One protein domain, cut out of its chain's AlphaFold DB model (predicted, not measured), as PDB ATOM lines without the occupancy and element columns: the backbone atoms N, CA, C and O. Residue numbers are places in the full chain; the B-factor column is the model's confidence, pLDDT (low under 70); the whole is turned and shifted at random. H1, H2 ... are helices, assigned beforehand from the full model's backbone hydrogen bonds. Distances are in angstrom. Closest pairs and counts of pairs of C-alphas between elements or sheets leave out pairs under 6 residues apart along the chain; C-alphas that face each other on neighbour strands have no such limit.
ATOM      1  N   ALA A   2     168.672 194.289 178.734       44.34
ATOM      2  CA  ALA A   2     167.365 194.471 178.067       44.34
ATOM      3  C   ALA A   2     167.289 195.621 177.029       44.34
ATOM      4  O   ALA A   2     166.607 195.492 176.024       44.34
ATOM      5  N   ARG A   3     168.030 196.728 177.219       47.84
ATOM      6  CA  ARG A   3     168.132 197.820 176.222       47.84
ATOM      7  C   ARG A   3     169.047 197.521 175.025       47.84
ATOM      8  O   ARG A   3     168.892 198.163 173.999       47.84
ATOM      9  N   LEU A   4     169.998 196.594 175.163       52.09
ATOM     10  CA  LEU A   4     170.890 196.164 174.073       52.09
ATOM     11  C   LEU A   4     170.174 195.188 173.133       52.09
ATOM     12  O   LEU A   4     170.489 195.121 171.957       52.09
ATOM     13  N   PHE A   5     169.161 194.490 173.643       53.59
ATOM     14  CA  PHE A   5     168.314 193.574 172.887       53.59
ATOM     15  C   PHE A   5     166.883 194.109 172.767       53.59
ATOM     16  O   PHE A   5     165.933 193.337 172.780       53.59
ATOM     17  N   ALA A   6     166.701 195.430 172.689       52.06
ATOM     18  CA  ALA A   6     165.394 195.973 172.342       52.06
ATOM     19  C   ALA A   6     165.158 195.758 170.835       52.06
ATOM     20  O   ALA A   6     166.035 196.135 170.048       52.06
ATOM     21  N   PRO A   7     164.018 195.172 170.426       46.84
ATOM     22  CA  PRO A   7     163.685 195.055 169.017       46.84
ATOM     23  C   PRO A   7     163.501 196.453 168.423       46.84
ATOM     24  O   PRO A   7     162.875 197.334 169.024       46.84
ATOM     25  N   ARG A   8     164.073 196.669 167.245       57.50
ATOM     26  CA  ARG A   8     163.801 197.831 166.407       57.50
ATOM     27  C   ARG A   8     162.399 197.721 165.805       57.50
ATOM     28  O   ARG A   8     161.735 196.692 165.888       57.50
ATOM     29  N   VAL A   9     161.952 198.814 165.185       45.06
ATOM     30  CA  VAL A   9     160.643 198.906 164.512       45.06
ATOM     31  C   VAL A   9     160.507 197.876 163.379       45.06
ATOM     32  O   VAL A   9     159.401 197.464 163.058       45.06
ATOM     33  N   ASP A  10     161.631 197.436 162.814       43.47
ATOM     34  CA  ASP A  10     161.737 196.408 161.773       43.47
ATOM     35  C   ASP A  10     161.829 194.968 162.326       43.47
ATOM     36  O   ASP A  10     161.913 194.025 161.551       43.47
ATOM     37  N   GLY A  11     161.809 194.777 163.653       46.31
ATOM     38  CA  GLY A  11     161.933 193.466 164.300       46.31
ATOM     39  C   GLY A  11     163.372 192.998 164.557       46.31
ATOM     40  O   GLY A  11     163.560 192.003 165.260       46.31
ATOM     41  N   SER A  12     164.384 193.731 164.076       51.91
ATOM     42  CA  SER A  12     165.803 193.396 164.265       51.91
ATOM     43  C   SER A  12     166.326 193.788 165.655       51.91
ATOM     44  O   SER A  12     165.824 194.713 166.298       51.91
ATOM     45  N   TYR A  13     167.364 193.103 166.143       57.53
ATOM     46  CA  TYR A  13     167.985 193.378 167.445       57.53
ATOM     47  C   TYR A  13     169.370 194.013 167.273       57.53
ATOM     48  O   TYR A  13     170.184 193.563 166.471       57.53
ATOM     49  N   LEU A  14     169.681 195.048 168.061       60.34
ATOM     50  CA  LEU A  14     170.975 195.731 167.984       60.34
ATOM     51  C   LEU A  14     172.056 195.003 168.798       60.34
ATOM     52  O   LEU A  14     172.421 195.446 169.882       60.34
ATOM     53  N   VAL A  15     172.598 193.895 168.289       68.31
ATOM     54  CA  VAL A  15     173.672 193.179 168.997       68.31
ATOM     55  C   VAL A  15     175.012 193.919 168.838       68.31
ATOM     56  O   VAL A  15     175.477 194.097 167.708       68.31
ATOM     57  N   PRO A  16     175.681 194.333 169.932       69.50
ATOM     58  CA  PRO A  16     177.014 194.925 169.859       69.50
ATOM     59  C   PRO A  16     178.041 193.940 169.299       69.50
ATOM     60  O   PRO A  16     178.020 192.744 169.605       69.50
ATOM     61  N   ARG A  17     178.985 194.452 168.508       63.50
ATOM     62  CA  ARG A  17     180.014 193.637 167.854       63.50
ATOM     63  C   ARG A  17     180.898 192.904 168.864       63.50
ATOM     64  O   ARG A  17     181.274 191.761 168.617       63.50
ATOM     65  N   GLU A  18     181.181 193.532 170.000       77.31
ATOM     66  CA  GLU A  18     181.987 192.956 171.075       77.31
ATOM     67  C   GLU A  18     181.357 191.663 171.605       77.31
ATOM     68  O   GLU A  18     182.059 190.701 171.898       77.31
ATOM     69  N   LEU A  19     180.026 191.610 171.661       79.12
ATOM     70  CA  LEU A  19     179.274 190.474 172.187       79.12
ATOM     71  C   LEU A  19     179.293 189.288 171.208       79.12
ATOM     72  O   LEU A  19     179.427 188.136 171.615       79.12
ATOM     73  N   VAL A  20     179.265 189.570 169.900       77.81
ATOM     74  CA  VAL A  20     179.462 188.560 168.844       77.81
ATOM     75  C   VAL A  20     180.897 188.024 168.848       77.81
ATOM     76  O   VAL A  20     181.117 186.835 168.621       77.81
ATOM     77  N   GLU A  21     181.890 188.882 169.094       79.12
ATOM     78  CA  GLU A  21     183.297 188.475 169.193       79.12
ATOM     79  C   GLU A  21     183.556 187.634 170.452       79.12
ATOM     80  O   GLU A  21     184.207 186.596 170.351       79.12
ATOM     81  N   GLN A  22     182.960 187.986 171.595       83.56
ATOM     82  CA  GLN A  22     183.021 187.177 172.817       83.56
ATOM     83  C   GLN A  22     182.322 185.818 172.660       83.56
ATOM     84  O   GLN A  22     182.832 184.814 173.143       83.56
ATOM     85  N   TYR A  23     181.198 185.745 171.938       82.50
ATOM     86  CA  TYR A  23     180.495 184.475 171.705       82.50
ATOM     87  C   TYR A  23     181.264 183.504 170.781       82.50
ATOM     88  O   TYR A  23     181.076 182.279 170.824       82.50
ATOM     89  N   LYS A  24     182.147 184.036 169.926       80.88
ATOM     90  CA  LYS A  24     183.064 183.221 169.112       80.88
ATOM     91  C   LYS A  24     184.154 182.565 169.946       80.88
ATOM     92  O   LYS A  24     184.632 181.509 169.539       80.88
ATOM     93  N   ASP A  25     184.518 183.155 171.081       89.62
ATOM     94  CA  ASP A  25     185.470 182.561 172.007       89.62
ATOM     95  C   ASP A  25     184.810 181.412 172.785       89.62
ATOM     96  O   ASP A  25     183.873 181.595 173.567       89.62
ATOM     97  N   THR A  26     185.305 180.194 172.561       90.81
ATOM     98  CA  THR A  26     184.789 178.969 173.180       90.81
ATOM     99  C   THR A  26     184.900 178.997 174.706       90.81
ATOM    100  O   THR A  26     184.106 178.340 175.375       90.81
ATOM    101  N   ALA A  27     185.854 179.754 175.260       93.81
ATOM    102  CA  ALA A  27     186.062 179.849 176.703       93.81
ATOM    103  C   ALA A  27     185.025 180.745 177.399       93.81
ATOM    104  O   ALA A  27     184.643 180.474 178.537       93.81
ATOM    105  N   LEU A  28     184.552 181.800 176.725       89.12
ATOM    106  CA  LEU A  28     183.614 182.785 177.285       89.12
ATOM    107  C   LEU A  28     182.148 182.464 176.979       89.12
ATOM    108  O   LEU A  28     181.248 182.971 177.652       89.12
ATOM    109  N   ARG A  29     181.903 181.595 175.996       88.81
ATOM    110  CA  ARG A  29     180.563 181.178 175.578       88.81
ATOM    111  C   ARG A  29     179.646 180.705 176.724       88.81
ATOM    112  O   ARG A  29     178.510 181.168 176.744       88.81
ATOM    113  N   PRO A  30     180.077 179.863 177.689       92.06
ATOM    114  CA  PRO A  30     179.182 179.373 178.744       92.06
ATOM    115  C   PRO A  30     178.625 180.506 179.616       92.06
ATOM    116  O   PRO A  30     177.445 180.513 179.954       92.06
ATOM    117  N   ASN A  31     179.460 181.505 179.917       91.44
ATOM    118  CA  ASN A  31     179.068 182.652 180.733       91.44
ATOM    119  C   ASN A  31     178.041 183.532 180.002       91.44
ATOM    120  O   ASN A  31     177.073 183.983 180.609       91.44
ATOM    121  N   LEU A  32     178.219 183.737 178.692       87.75
ATOM    122  CA  LEU A  32     177.256 184.469 177.862       87.75
ATOM    123  C   LEU A  32     175.920 183.729 177.731       87.75
ATOM    124  O   LEU A  32     174.869 184.359 177.762       87.75
ATOM    125  N   GLU A  33     175.946 182.401 177.619       87.81
ATOM    126  CA  GLU A  33     174.728 181.584 177.570       87.81
ATOM    127  C   GLU A  33     173.926 181.676 178.876       87.81
ATOM    128  O   GLU A  33     172.703 181.820 178.832       87.81
ATOM    129  N   GLU A  34     174.592 181.691 180.036       90.50
ATOM    130  CA  GLU A  34     173.922 181.955 181.315       90.50
ATOM    131  C   GLU A  34     173.310 183.361 181.380       90.50
ATOM    132  O   GLU A  34     172.221 183.542 181.934       90.50
ATOM    133  N   GLU A  35     173.988 184.371 180.833       86.56
ATOM    134  CA  GLU A  35     173.459 185.735 180.774       86.56
ATOM    135  C   GLU A  35     172.261 185.857 179.826       86.56
ATOM    136  O   GLU A  35     171.298 186.555 180.156       86.56
ATOM    137  N   PHE A  36     172.267 185.146 178.694       85.50
ATOM    138  CA  PHE A  36     171.110 185.053 177.801       85.50
ATOM    139  C   PHE A  36     169.926 184.378 178.484       85.50
ATOM    140  O   PHE A  36     168.819 184.916 178.435       85.50
ATOM    141  N   LEU A  37     170.163 183.282 179.211       84.62
ATOM    142  CA  LEU A  37     169.122 182.595 179.974       84.62
ATOM    143  C   LEU A  37     168.514 183.515 181.045       84.62
ATOM    144  O   LEU A  37     167.293 183.610 181.166       84.62
ATOM    145  N   LYS A  38     169.353 184.259 181.783       85.62
ATOM    146  CA  LYS A  38     168.908 185.258 182.776       85.62
ATOM    147  C   LYS A  38     168.117 186.404 182.143       85.62
ATOM    148  O   LYS A  38     167.260 186.987 182.804       85.62
ATOM    149  N   ALA A  39     168.402 186.735 180.886       79.06
ATOM    150  CA  ALA A  39     167.691 187.753 180.120       79.06
ATOM    151  C   ALA A  39     166.440 187.221 179.390       79.06
ATOM    152  O   ALA A  39     165.721 188.023 178.796       79.06
ATOM    153  N   GLY A  40     166.165 185.910 179.438       81.00
ATOM    154  CA  GLY A  40     165.045 185.280 178.729       81.00
ATOM    155  C   GLY A  40     165.235 185.200 177.210       81.00
ATOM    156  O   GLY A  40     164.252 185.160 176.475       81.00
ATOM    157  N   LEU A  41     166.482 185.221 176.734       77.00
ATOM    158  CA  LEU A  41     166.833 185.120 175.318       77.00
ATOM    159  C   LEU A  41     167.179 183.671 174.966       77.00
ATOM    160  O   LEU A  41     167.970 183.027 175.654       77.00
ATOM    161  N   ASP A  42     166.608 183.180 173.870       78.75
ATOM    162  CA  ASP A  42     166.907 181.852 173.345       78.75
ATOM    163  C   ASP A  42     168.253 181.862 172.594       78.75
ATOM    164  O   ASP A  42     168.498 182.680 171.697       78.75
ATOM    165  N   LYS A  43     169.140 180.942 172.982       79.06
ATOM    166  CA  LYS A  43     170.489 180.770 172.431       79.06
ATOM    167  C   LYS A  43     170.451 180.500 170.931       79.06
ATOM    168  O   LYS A  43     171.271 181.045 170.190       79.06
ATOM    169  N   ASP A  44     169.509 179.683 170.475       74.56
ATOM    170  CA  ASP A  44     169.471 179.254 169.077       74.56
ATOM    171  C   ASP A  44     169.041 180.402 168.155       74.56
ATOM    172  O   ASP A  44     169.569 180.556 167.048       74.56
ATOM    173  N   LEU A  45     168.174 181.286 168.654       67.94
ATOM    174  CA  LEU A  45     167.817 182.547 168.004       67.94
ATOM    175  C   LEU A  45     169.015 183.501 167.919       67.94
ATOM    176  O   LEU A  45     169.223 184.121 166.878       67.94
ATOM    177  N   PHE A  46     169.852 183.581 168.958       69.44
ATOM    178  CA  PHE A  46     171.070 184.396 168.918       69.44
ATOM    179  C   PHE A  46     172.072 183.891 167.868       69.44
ATOM    180  O   PHE A  46     172.603 184.686 167.094       69.44
ATOM    181  N   VAL A  47     172.319 182.578 167.796       65.31
ATOM    182  CA  VAL A  47     173.273 181.968 166.847       65.31
ATOM    183  C   VAL A  47     172.823 182.143 165.398       65.31
ATOM    184  O   VAL A  47     173.631 182.526 164.551       65.31
ATOM    185  N   LYS A  48     171.536 181.908 165.112       60.62
ATOM    186  CA  LYS A  48     170.974 182.089 163.765       60.62
ATOM    187  C   LYS A  48     171.053 183.549 163.302       60.62
ATOM    188  O   LYS A  48     171.424 183.798 162.158       60.62
ATOM    189  N   ARG A  49     170.795 184.505 164.202       56.84
ATOM    190  CA  ARG A  49     170.772 185.948 163.896       56.84
ATOM    191  C   ARG A  49     172.152 186.604 163.818       56.84
ATOM    192  O   ARG A  49     172.362 187.520 163.034       56.84
ATOM    193  N   SER A  50     173.127 186.132 164.596       55.88
ATOM    194  CA  SER A  50     174.444 186.787 164.714       55.88
ATOM    195  C   SER A  50     175.489 186.361 163.668       55.88
ATOM    196  O   SER A  50     176.533 187.012 163.552       55.88
ATOM    197  N   ILE A  51     175.257 185.281 162.904       51.78
ATOM    198  CA  ILE A  51     176.308 184.642 162.083       51.78
ATOM    199  C   ILE A  51     176.233 184.956 160.575       51.78
ATOM    200  O   ILE A  51     177.260 184.842 159.895       51.78
ATOM    201  N   LYS A  52     175.121 185.457 160.023       50.53
ATOM    202  CA  LYS A  52     175.080 185.850 158.598       50.53
ATOM    203  C   LYS A  52     175.668 187.251 158.384       50.53
ATOM    204  O   LYS A  52     175.007 188.276 158.484       50.53
TER     205      LYS A  52
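This is residues 2 to 52 of the 286 residues of the protein "Hypothetical protein" of Symbiodinium necroappetens (UniProt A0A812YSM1). Three short helices, with the longest, H2, between the other two in the chain, turn sharply from one to the next at tight links, and their centres make a triangle. Before them, residues 2 to 16 have no named element and form a long loop that swings out to Val 9 and folds back to H1; the C-alpha of Val 9 in this loop and that of Ala 27, in the link between H1 and H2, are the two farthest apart in the domain. The printed part has 51 residues with three named helices, H1, H2 and H3 in that order along the chain, and no named strand; the class is all helix. The whole is compact, with a radius of gyration of the C-alphas of 10.8 A, and the C-alphas span 34 by 24 by 17 A along their three main axes.

H2, residues 29 to 39, and H1, residues 17 to 24, only just touch, with 3 pairs of C-alphas within 8 A, and they touch only at the corner by their link. Their closest C-alphas are those of Tyr 23 and Arg 29, 5.1 A apart. They stand at a steep tilt of 59 degrees, opposite ways, with centres 12.7 A apart. H2 and H3, residues 43 to 50, also only just touch, with 3 pairs of C-alphas within 8 A, and again only at the corner by their link. Their closest C-alphas are those of Glu 33 and Lys 43, 6.7 A apart, and their lines are about perpendicular at 75 degrees. H1 and H3 are close but not clearly touching, with 1 pair of C-alphas within 8 A, those of Val 20 and Ser 50, 6.7 A apart. These two stand at a steep tilt of 54 degrees, opposite ways. In H1, H2 and H3 every O i to N i+4 pair is within hydrogen-bond range.

H2 runs 15.2 A from C-alpha 29 at (180.563, 181.178, 175.578) to C-alpha 39 at (167.691, 187.753, 180.120). H1 begins with C-alpha 17 at (180.014, 193.637, 167.854), and its first and last C-alphas are 10.9 A apart. H3 ends with C-alpha 50 at (174.444, 186.787, 164.714), 10.6 A from its first C-alpha.

The two C-alphas farthest apart are those of Val 9 and Ala 27, 34.0 A, and the first and last printed C-alphas, those of Ala 2 and Lys 52, are 22.6 A apart. The printed part runs from residue 2 to residue 52 and has no cut. The link from H1 to H2, 4 residues, and the link from H2 to H3, 3 residues, are tight. The mean pLDDT of the printed part is 70.8. In this model 24 printed residues are under 70, namely residues 2 to 17, of which 17 belongs to H1, and residues 45 to 52, of which 45 to 50 belong to H3.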